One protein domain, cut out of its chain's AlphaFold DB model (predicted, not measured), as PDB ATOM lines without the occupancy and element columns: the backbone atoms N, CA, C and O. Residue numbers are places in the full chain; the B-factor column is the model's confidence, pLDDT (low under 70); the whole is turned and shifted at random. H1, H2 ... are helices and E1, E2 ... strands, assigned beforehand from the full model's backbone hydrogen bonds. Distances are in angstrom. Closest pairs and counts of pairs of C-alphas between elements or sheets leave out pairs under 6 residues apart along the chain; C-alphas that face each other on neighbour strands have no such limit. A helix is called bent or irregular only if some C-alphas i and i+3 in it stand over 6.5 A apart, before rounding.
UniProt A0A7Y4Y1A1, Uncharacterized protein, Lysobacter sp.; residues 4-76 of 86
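AT A GLANCE: This is residues 4 to 76 of the 86 residues of an uncharacterized protein of Lysobacter sp. (UniProt A0A7Y4Y1A1). A small two-stranded hairpin, E3 and E4, lies beside one long helix, H1, facing its residues 38 to 46, and a second small hairpin, E1 and E2, stands off on the side of E3 and E4 away from the helix. A wide loop, residues 58 to 72, joins E3 to E4. The printed part has 73 residues, with one named helix and four named strands in the order E1, E2, H1, E3, E4; each sheet is one antiparallel pair, E1 - E2 and E3 - E4. The class is mixed, helices and strands, with under half of the residues in named elements. The whole is only just compact, close to loose, with a radius of gyration of the C-alphas of 13.5 A and spans of 36 by 32 by 23 A.

IN THESE COORDINATES: E3 is residues 55 to 57 and E4 is residues 73 to 75; C-alpha 75 stands at (4.236, -31.048, 23.332). H1 is residues 29 to 52, 32.5 A from first to last C-alpha; C-alpha 29 stands at (-7.236, -38.266, 3.216) and C-alpha 52 stands at (-0.217, -28.938, 33.512). It has a kink of 54 degrees near residue 46 and is irregular, with C-alphas 48 and 51 at 9.4 A. E1 is residues 4 to 6, beginning at C-alpha 4 (12.241, -33.290, 16.910), and E2 is residues 17 to 19.

HOW THE PARTS SIT: E3 and E4 form a hairpin of antiparallel strands, their directions at 169 degrees; N 56 and O 74 are 3.1 A apart, and N 74 and O 56 are 3.0 A apart, both within hydrogen-bond range. The closest C-alphas of H1 and E3 are those of Ala 42 and Val 56, 6.6 A apart. Those of H1 and E4 are of Ala 42 and Leu 74, 6.9 A apart. In H1, 18 of 20 O i to N i+4 pairs are within hydrogen-bond range. E1 and E2 form the other hairpin, antiparallel at 140 degrees, with N 5 and O 18 at 3.0 A and N 18 and O 5 at 2.9 A, both within hydrogen-bond range. E1 is apart from H1, E3 and E4, and E2 is apart from E3 and E4.

THE WHOLE: The two C-alphas farthest apart are those of Gly 9 and Arg 48, at 37.0 A. The printed part has no cut. The link from E3 to E4, 15 residues, is long; that from H1 to E3 is tight; those from E1 to E2 and from E2 to H1 are short. The mean pLDDT of the printed part is 91.0, and no printed residue is under 70.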
ATOM      1  N   TYR A   4      11.216 -32.374  16.450       93.19
ATOM      2  CA  TYR A   4      12.241 -33.290  16.910       93.19
ATOM      3  C   TYR A   4      11.957 -34.673  16.343       93.19
ATOM      4  O   TYR A   4      10.802 -35.017  16.101       93.19
ATOM      5  N   GLY A   5      13.004 -35.457  16.122       91.56
ATOM      6  CA  GLY A   5      12.862 -36.831  15.661       91.56
ATOM      7  C   GLY A   5      14.013 -37.705  16.120       91.56
ATOM      8  O   GLY A   5      15.075 -37.208  16.497       91.56
ATOM      9  N   HIS A   6      13.801 -39.013  16.054       88.69
ATOM     10  CA  HIS A   6      14.857 -39.998  16.233       88.69
ATOM     11  C   HIS A   6      15.438 -40.381  14.878       88.69
ATOM     12  O   HIS A   6      14.735 -40.478  13.867       88.69
ATOM     13  N   ARG A   7      16.748 -40.624  14.845       84.06
ATOM     14  CA  ARG A   7      17.376 -41.208  13.662       84.06
ATOM     15  C   ARG A   7      16.965 -42.679  13.565       84.06
ATOM     16  O   ARG A   7      17.187 -43.448  14.493       84.06
ATOM     17  N   HIS A   8      16.416 -43.068  12.418       82.44
ATOM     18  CA  HIS A   8      16.027 -44.452  12.156       82.44
ATOM     19  C   HIS A   8      17.202 -45.425  12.366       82.44
ATOM     20  O   HIS A   8      18.318 -45.162  11.910       82.44
ATOM     21  N   GLY A   9      16.941 -46.554  13.030       81.00
ATOM     22  CA  GLY A   9      17.946 -47.583  13.323       81.00
ATOM     23  C   GLY A   9      18.886 -47.260  14.491       81.00
ATOM     24  O   GLY A   9      19.818 -48.023  14.735       81.00
ATOM     25  N   VAL A  10      18.663 -46.153  15.205       81.56
ATOM     26  CA  VAL A  10      19.310 -45.859  16.491       81.56
ATOM     27  C   VAL A  10      18.330 -46.203  17.607       81.56
ATOM     28  O   VAL A  10      17.133 -45.981  17.458       81.56
ATOM     29  N   GLU A  11      18.833 -46.740  18.718       82.94
ATOM     30  CA  GLU A  11      18.016 -46.995  19.904       82.94
ATOM     31  C   GLU A  11      17.320 -45.705  20.370       82.94
ATOM     32  O   GLU A  11      17.927 -44.625  20.463       82.94
ATOM     33  N   GLU A  12      16.018 -45.811  20.623       80.31
ATOM     34  CA  GLU A  12      15.208 -44.694  21.090       80.31
ATOM     35  C   GLU A  12      15.635 -44.323  22.511       80.31
ATOM     36  O   GLU A  12      15.447 -45.065  23.471       80.31
ATOM     37  N   SER A  13      16.262 -43.158  22.640       82.62
ATOM     38  CA  SER A  13      16.662 -42.585  23.917       82.62
ATOM     39  C   SER A  13      16.599 -41.065  23.821       82.62
ATOM     40  O   SER A  13      16.673 -40.496  22.731       82.62
ATOM     41  N   ALA A  14      16.518 -40.379  24.961       76.50
ATOM     42  CA  ALA A  14      16.533 -38.915  24.983       76.50
ATOM     43  C   ALA A  14      17.790 -38.324  24.309       76.50
ATOM     44  O   ALA A  14      17.737 -37.239  23.738       76.50
ATOM     45  N   ALA A  15      18.908 -39.060  24.322       79.69
ATOM     46  CA  ALA A  15      20.158 -38.659  23.683       79.69
ATOM     47  C   ALA A  15      20.148 -38.804  22.148       79.69
ATOM     48  O   ALA A  15      21.001 -38.214  21.486       79.69
ATOM     49  N   SER A  16      19.219 -39.580  21.572       83.94
ATOM     50  CA  SER A  16      19.110 -39.788  20.119       83.94
ATOM     51  C   SER A  16      18.129 -38.837  19.425       83.94
ATOM     52  O   SER A  16      17.980 -38.902  18.202       83.94
ATOM     53  N   ILE A  17      17.500 -37.932  20.183       88.12
ATOM     54  CA  ILE A  17      16.610 -36.895  19.659       88.12
ATOM     55  C   ILE A  17      17.433 -35.809  18.960       88.12
ATOM     56  O   ILE A  17      18.343 -35.221  19.543       88.12
ATOM     57  N   VAL A  18      17.072 -35.496  17.717       91.69
ATOM     58  CA  VAL A  18      17.656 -34.394  16.943       91.69
ATOM     59  C   VAL A  18      16.585 -33.382  16.554       91.69
ATOM     60  O   VAL A  18      15.446 -33.750  16.268       91.69
ATOM     61  N   GLU A  19      16.944 -32.099  16.532       93.44
ATOM     62  CA  GLU A  19      16.073 -31.053  15.988       93.44
ATOM     63  C   GLU A  19      16.034 -31.155  14.457       93.44
ATOM     64  O   GLU A  19      17.066 -31.273  13.792       93.44
ATOM     65  N   LEU A  20      14.826 -31.141  13.898       92.81
ATOM     66  CA  LEU A  20      14.579 -31.301  12.471       92.81
ATOM     67  C   LEU A  20      14.475 -29.936  11.789       92.81
ATOM     68  O   LEU A  20      13.764 -29.047  12.252       92.81
ATOM     69  N   GLN A  21      15.111 -29.797  10.625       94.44
ATOM     70  CA  GLN A  21      14.948 -28.613   9.773       94.44
ATOM     71  C   GLN A  21      13.628 -28.641   8.983       94.44
ATOM     72  O   GLN A  21      13.061 -27.596   8.672       94.44
ATOM     73  N   SER A  22      13.150 -29.834   8.627       92.12
ATOM     74  CA  SER A  22      11.902 -30.029   7.885       92.12
ATOM     75  C   SER A  22      11.275 -31.372   8.240       92.12
ATOM     76  O   SER A  22      11.982 -32.300   8.635       92.12
ATOM     77  N   VAL A  23       9.954 -31.465   8.086       92.06
ATOM     78  CA  VAL A  23       9.181 -32.703   8.225       92.06
ATOM     79  C   VAL A  23       8.446 -32.924   6.907       92.06
ATOM     80  O   VAL A  23       7.756 -32.023   6.430       92.06
ATOM     81  N   VAL A  24       8.606 -34.106   6.317       93.12
ATOM     82  CA  VAL A  24       7.899 -34.523   5.101       93.12
ATOM     83  C   VAL A  24       7.067 -35.748   5.455       93.12
ATOM     84  O   VAL A  24       7.604 -36.716   5.984       93.12
ATOM     85  N   ILE A  25       5.762 -35.687   5.189       91.38
ATOM     86  CA  ILE A  25       4.805 -36.760   5.485       91.38
ATOM     87  C   ILE A  25       4.082 -37.103   4.185       91.38
ATOM     88  O   ILE A  25       3.435 -36.241   3.593       91.38
ATOM     89  N   GLU A  26       4.189 -38.355   3.750       93.75
ATOM     90  CA  GLU A  26       3.315 -38.916   2.721       93.75
ATOM     91  C   GLU A  26       2.032 -39.410   3.399       93.75
ATOM     92  O   GLU A  26       2.097 -40.165   4.369       93.75
ATOM     93  N   ALA A  27       0.872 -38.939   2.940       91.19
ATOM     94  CA  ALA A  27      -0.395 -39.155   3.628       91.19
ATOM     95  C   ALA A  27      -1.579 -39.265   2.664       91.19
ATOM     96  O   ALA A  27      -1.590 -38.648   1.597       91.19
ATOM     97  N   ASP A  28      -2.601 -40.005   3.092       92.00
ATOM     98  CA  ASP A  28      -3.916 -40.053   2.458       92.00
ATOM     99  C   ASP A  28      -4.935 -39.146   3.179       92.00
ATOM    100  O   ASP A  28      -4.643 -38.506   4.194       92.00
ATOM    101  N   GLU A  29      -6.155 -39.079   2.645       94.00
ATOM    102  CA  GLU A  29      -7.236 -38.266   3.216       94.00
ATOM    103  C   GLU A  29      -7.585 -38.674   4.658       94.00
ATOM    104  O   GLU A  29      -7.809 -37.811   5.511       94.00
ATOM    105  N   ALA A  30      -7.598 -39.978   4.950       90.06
ATOM    106  CA  ALA A  30      -7.951 -40.493   6.268       90.06
ATOM    107  C   ALA A  30      -6.920 -40.078   7.326       90.06
ATOM    108  O   ALA A  30      -7.292 -39.645   8.420       90.06
ATOM    109  N   PHE A  31      -5.632 -40.147   6.985       91.06
ATOM    110  CA  PHE A  31      -4.551 -39.670   7.833       91.06
ATOM    111  C   PHE A  31      -4.661 -38.165   8.082       91.06
ATOM    112  O   PHE A  31      -4.570 -37.729   9.228       91.06
ATOM    113  N   LEU A  32      -4.898 -37.362   7.038       93.12
ATOM    114  CA  LEU A  32      -5.016 -35.906   7.176       93.12
ATOM    115  C   LEU A  32      -6.196 -35.505   8.073       93.12
ATOM    116  O   LEU A  32      -6.059 -34.604   8.905       93.12
ATOM    117  N   ALA A  33      -7.335 -36.191   7.951       94.00
ATOM    118  CA  ALA A  33      -8.481 -35.983   8.832       94.00
ATOM    119  C   ALA A  33      -8.147 -36.335  10.291       94.00
ATOM    120  O   ALA A  33      -8.435 -35.548  11.193       94.00
ATOM    121  N   ALA A  34      -7.481 -37.470  10.521       92.25
ATOM    122  CA  ALA A  34      -7.059 -37.877  11.857       92.25
ATOM    123  C   ALA A  34      -6.039 -36.901  12.467       92.25
ATOM    124  O   ALA A  34      -6.171 -36.530  13.632       92.25
ATOM    125  N   LEU A  35      -5.059 -36.438  11.684       93.31
ATOM    126  CA  LEU A  35      -4.047 -35.478  12.126       93.31
ATOM    127  C   LEU A  35      -4.676 -34.135  12.526       93.31
ATOM    128  O   LEU A  35      -4.300 -33.558  13.545       93.31
ATOM    129  N   ARG A  36      -5.663 -33.652  11.759       95.06
ATOM    130  CA  ARG A  36      -6.449 -32.458  12.106       95.06
ATOM    131  C   ARG A  36      -7.149 -32.634  13.453       95.06
ATOM    132  O   ARG A  36      -7.033 -31.765  14.316       95.06
ATOM    133  N   ASP A  37      -7.872 -33.736  13.627       94.50
ATOM    134  CA  ASP A  37      -8.654 -33.989  14.842       94.50
ATOM    135  C   ASP A  37      -7.743 -34.138  16.068       94.50
ATOM    136  O   ASP A  37      -8.048 -33.628  17.147       94.50
ATOM    137  N   PHE A  38      -6.576 -34.754  15.887       95.69
ATOM    138  CA  PHE A  38      -5.535 -34.835  16.904       95.69
ATOM    139  C   PHE A  38      -4.970 -33.467  17.299       95.69
ATOM    140  O   PHE A  38      -4.869 -33.170  18.490       95.69
ATOM    141  N   ALA A  39      -4.643 -32.609  16.330       95.62
ATOM    142  CA  ALA A  39      -4.152 -31.263  16.614       95.62
ATOM    143  C   ALA A  39      -5.203 -30.417  17.356       95.62
ATOM    144  O   ALA A  39      -4.865 -29.674  18.281       95.62
ATOM    145  N   GLN A  40      -6.481 -30.565  16.993       96.50
ATOM    146  CA  GLN A  40      -7.588 -29.916  17.694       96.50
ATOM    147  C   GLN A  40      -7.709 -30.422  19.138       96.50
ATOM    148  O   GLN A  40      -7.799 -29.617  20.063       96.50
ATOM    149  N   TYR A  41      -7.630 -31.740  19.343       95.56
ATOM    150  CA  TYR A  41      -7.634 -32.341  20.676       95.56
ATOM    151  C   TYR A  41      -6.488 -31.801  21.548       95.56
ATOM    152  O   TYR A  41      -6.717 -31.395  22.687       95.56
ATOM    153  N   ALA A  42      -5.265 -31.752  21.011       96.19
ATOM    154  CA  ALA A  42      -4.101 -31.226  21.723       96.19
ATOM    155  C   ALA A  42      -4.311 -29.762  22.143       96.19
ATOM    156  O   ALA A  42      -4.062 -29.404  23.293       96.19
ATOM    157  N   LEU A  43      -4.836 -28.921  21.243       96.44
ATOM    158  CA  LEU A  43      -5.158 -27.524  21.539       96.44
ATOM    159  C   LEU A  43      -6.185 -27.391  22.674       96.44
ATOM    160  O   LEU A  43      -6.029 -26.541  23.557       96.44
ATOM    161  N   ASP A  44      -7.230 -28.213  22.658       96.88
ATOM    162  CA  ASP A  44      -8.272 -28.182  23.684       96.88
ATOM    163  C   ASP A  44      -7.735 -28.651  25.043       96.88
ATOM    164  O   ASP A  44      -8.010 -28.013  26.065       96.88
ATOM    165  N   ASP A  45      -6.882 -29.679  25.068       96.50
ATOM    166  CA  ASP A  45      -6.199 -30.115  26.287       96.50
ATOM    167  C   ASP A  45      -5.214 -29.062  26.808       96.50
ATOM    168  O   ASP A  45      -5.190 -28.804  28.014       96.50
ATOM    169  N   MET A  46      -4.472 -28.370  25.936       96.00
ATOM    170  CA  MET A  46      -3.613 -27.247  26.334       96.00
ATOM    171  C   MET A  46      -4.414 -26.123  26.999       96.00
ATOM    172  O   MET A  46      -3.996 -25.592  28.031       96.00
ATOM    173  N   ARG A  47      -5.579 -25.768  26.439       96.50
ATOM    174  CA  ARG A  47      -6.479 -24.745  27.002       96.50
ATOM    175  C   ARG A  47      -7.073 -25.174  28.340       96.50
ATOM    176  O   ARG A  47      -7.160 -24.363  29.256       96.50
ATOM    177  N   ARG A  48      -7.479 -26.439  28.452       97.50
ATOM    178  CA  ARG A  48      -8.132 -27.000  29.642       97.50
ATOM    179  C   ARG A  48      -7.164 -27.189  30.808       97.50
ATOM    180  O   ARG A  48      -7.520 -26.922  31.954       97.50
ATOM    181  N   LEU A  49      -5.970 -27.706  30.534       96.56
ATOM    182  CA  LEU A  49      -4.993 -28.058  31.563       96.56
ATOM    183  C   LEU A  49      -4.098 -26.881  31.952       96.56
ATOM    184  O   LEU A  49      -3.535 -26.899  33.053       96.56
ATOM    185  N   GLY A  50      -3.975 -25.872  31.082       93.94
ATOM    186  CA  GLY A  50      -3.022 -24.788  31.272       93.94
ATOM    187  C   GLY A  50      -1.625 -25.372  31.450       93.94
ATOM    188  O   GLY A  50      -1.253 -26.312  30.749       93.94
ATOM    189  N   GLU A  51      -0.864 -24.850  32.407       92.38
ATOM    190  CA  GLU A  51       0.526 -25.243  32.708       92.38
ATOM    191  C   GLU A  51       0.752 -26.735  32.959       92.38
ATOM    192  O   GLU A  51       1.861 -27.212  32.774       92.38
ATOM    193  N   ARG A  52      -0.300 -27.488  33.291       93.31
ATOM    194  CA  ARG A  52      -0.217 -28.938  33.512       93.31
ATOM    195  C   ARG A  52      -0.239 -29.767  32.226       93.31
ATOM    196  O   ARG A  52      -0.171 -30.989  32.304       93.31
ATOM    197  N   TYR A  53      -0.409 -29.143  31.062       94.56
ATOM    198  CA  TYR A  53      -0.268 -29.844  29.790       94.56
ATOM    199  C   TYR A  53       1.208 -30.134  29.520       94.56
ATOM    200  O   TYR A  53       1.991 -29.191  29.386       94.56
ATOM    201  N   ASP A  54       1.533 -31.410  29.356       92.38
ATOM    202  CA  ASP A  54       2.867 -31.872  28.988       92.38
ATOM    203  C   ASP A  54       2.926 -32.231  27.491       92.38
ATOM    204  O   ASP A  54       3.397 -31.438  26.663       92.38
ATOM    205  N   HIS A  55       2.349 -33.381  27.129       94.44
ATOM    206  CA  HIS A  55       2.287 -33.872  25.758       94.44
ATOM    207  C   HIS A  55       1.080 -34.789  25.517       94.44
ATOM    208  O   HIS A  55       0.422 -35.248  26.451       94.44
ATOM    209  N   VAL A  56       0.791 -35.056  24.244       96.00
ATOM    210  CA  VAL A  56      -0.161 -36.086  23.817       96.00
ATOM    211  C   VAL A  56       0.412 -36.834  22.619       96.00
ATOM    212  O   VAL A  56       0.994 -36.214  21.723       96.00
ATOM    213  N   HIS A  57       0.246 -38.155  22.611       95.69
ATOM    214  CA  HIS A  57       0.660 -39.021  21.515       95.69
ATOM    215  C   HIS A  57      -0.472 -39.198  20.500       95.69
ATOM    216  O   HIS A  57      -1.647 -39.314  20.867       95.69
ATOM    217  N   PHE A  58      -0.135 -39.236  19.213       94.88
ATOM    218  CA  PHE A  58      -1.117 -39.411  18.147       94.88
ATOM    219  C   PHE A  58      -1.754 -40.795  18.200       94.88
ATOM    220  O   PHE A  58      -2.971 -40.906  18.024       94.88
ATOM    221  N   GLN A  59      -0.967 -41.824  18.525       93.75
ATOM    222  CA  GLN A  59      -1.461 -43.195  18.697       93.75
ATOM    223  C   GLN A  59      -2.602 -43.303  19.728       93.75
ATOM    224  O   GLN A  59      -3.537 -44.074  19.528       93.75
ATOM    225  N   ASP A  60      -2.604 -42.468  20.775       91.38
ATOM    226  CA  ASP A  60      -3.628 -42.504  21.832       91.38
ATOM    227  C   ASP A  60      -4.993 -41.976  21.366       91.38
ATOM    228  O   ASP A  60      -6.018 -42.189  22.023       91.38
ATOM    229  N   LYS A  61      -5.013 -41.203  20.273       87.56
ATOM    230  CA  LYS A  61      -6.192 -40.446  19.814       87.56
ATOM    231  C   LYS A  61      -6.644 -40.835  18.410       87.56
ATOM    232  O   LYS A  61      -7.806 -40.626  18.059       87.56
ATOM    233  N   CYS A  62      -5.760 -41.417  17.609       86.81
ATOM    234  CA  CYS A  62      -6.030 -41.791  16.233       86.81
ATOM    235  C   CYS A  62      -6.613 -43.208  16.142       86.81
ATOM    236  O   CYS A  62      -5.906 -44.205  16.228       86.81
ATOM    237  N   LYS A  63      -7.925 -43.315  15.895       84.50
ATOM    238  CA  LYS A  63      -8.620 -44.614  15.766       84.50
ATOM    239  C   LYS A  63      -8.156 -45.468  14.580       84.50
ATOM    240  O   LYS A  63      -8.448 -46.657  14.547       84.50
ATOM    241  N   VAL A  64      -7.513 -44.851  13.590       83.19
ATOM    242  CA  VAL A  64      -7.005 -45.520  12.380       83.19
ATOM    243  C   VAL A  64      -5.493 -45.734  12.426       83.19
ATOM    244  O   VAL A  64      -4.903 -46.104  11.412       83.19
ATOM    245  N   TRP A  65      -4.871 -45.479  13.580       88.06
ATOM    246  CA  TRP A  65      -3.442 -45.660  13.774       88.06
ATOM    247  C   TRP A  65      -3.026 -47.116  13.547       88.06
ATOM    248  O   TRP A  65      -3.816 -48.049  13.721       88.06
ATOM    249  N   ARG A  66      -1.780 -47.299  13.112       85.56
ATOM    250  CA  ARG A  66      -1.191 -48.599  12.788       85.56
ATOM    251  C   ARG A  66       0.195 -48.679  13.410       85.56
ATOM    252  O   ARG A  66       0.947 -47.719  13.279       85.56
ATOM    253  N   ASP A  67       0.567 -49.846  13.934       86.19
ATOM    254  CA  ASP A  67       1.883 -50.095  14.558       86.19
ATOM    255  C   ASP A  67       3.079 -49.783  13.643       86.19
ATOM    256  O   ASP A  67       4.200 -49.589  14.096       86.19
ATOM    257  N   SER A  68       2.852 -49.751  12.328       85.00
ATOM    258  CA  SER A  68       3.871 -49.433  11.330       85.00
ATOM    259  C   SER A  68       4.105 -47.932  11.125       85.00
ATOM    260  O   SER A  68       4.980 -47.564  10.344       85.00
ATOM    261  N   TRP A  69       3.269 -47.063  11.695       86.25
ATOM    262  CA  TRP A  69       3.398 -45.615  11.544       86.25
ATOM    263  C   TRP A  69       4.334 -45.043  12.610       86.25
ATOM    264  O   TRP A  69       4.289 -45.493  13.753       86.25
ATOM    265  N   PRO A  70       5.148 -44.023  12.277       86.25
ATOM    266  CA  PRO A  70       5.842 -43.269  13.308       86.25
ATOM    267  C   PRO A  70       4.811 -42.579  14.204       86.25
ATOM    268  O   PRO A  70       3.788 -42.080  13.720       86.25
ATOM    269  N   ASP A  71       5.083 -42.529  15.503       90.81
ATOM    270  CA  ASP A  71       4.241 -41.756  16.404       90.81
ATOM    271  C   ASP A  71       4.512 -40.252  16.249       90.81
ATOM    272  O   ASP A  71       5.631 -39.813  15.969       90.81
ATOM    273  N   ILE A  72       3.459 -39.453  16.411       93.56
ATOM    274  CA  ILE A  72       3.518 -37.993  16.355       93.56
ATOM    275  C   ILE A  72       3.129 -37.480  17.731       93.56
ATOM    276  O   ILE A  72       2.005 -37.677  18.184       93.56
ATOM    277  N   VAL A  73       4.048 -36.777  18.383       94.50
ATOM    278  CA  VAL A  73       3.835 -36.254  19.733       94.50
ATOM    279  C   VAL A  73       3.752 -34.736  19.680       94.50
ATOM    280  O   VAL A  73       4.648 -34.074  19.156       94.50
ATOM    281  N   LEU A  74       2.675 -34.167  20.226       95.25
ATOM    282  CA  LEU A  74       2.518 -32.719  20.353       95.25
ATOM    283  C   LEU A  74       2.756 -32.298  21.798       95.25
ATOM    284  O   LEU A  74       1.967 -32.612  22.690       95.25
ATOM    285  N   THR A  75       3.835 -31.554  22.017       94.06
ATOM    286  CA  THR A  75       4.236 -31.048  23.332       94.06
ATOM    287  C   THR A  75       3.979 -29.548  23.448       94.06
ATOM    288  O   THR A  75       3.857 -28.823  22.453       94.06
ATOM    289  N   ARG A  76       3.907 -29.052  24.683       92.44
ATOM    290  CA  ARG A  76       3.950 -27.610  24.938       92.44
ATOM    291  C   ARG A  76       5.299 -27.040  24.503       92.44
ATOM    292  O   ARG A  76       6.354 -27.603  24.772       92.44
TER     293      ARG A  76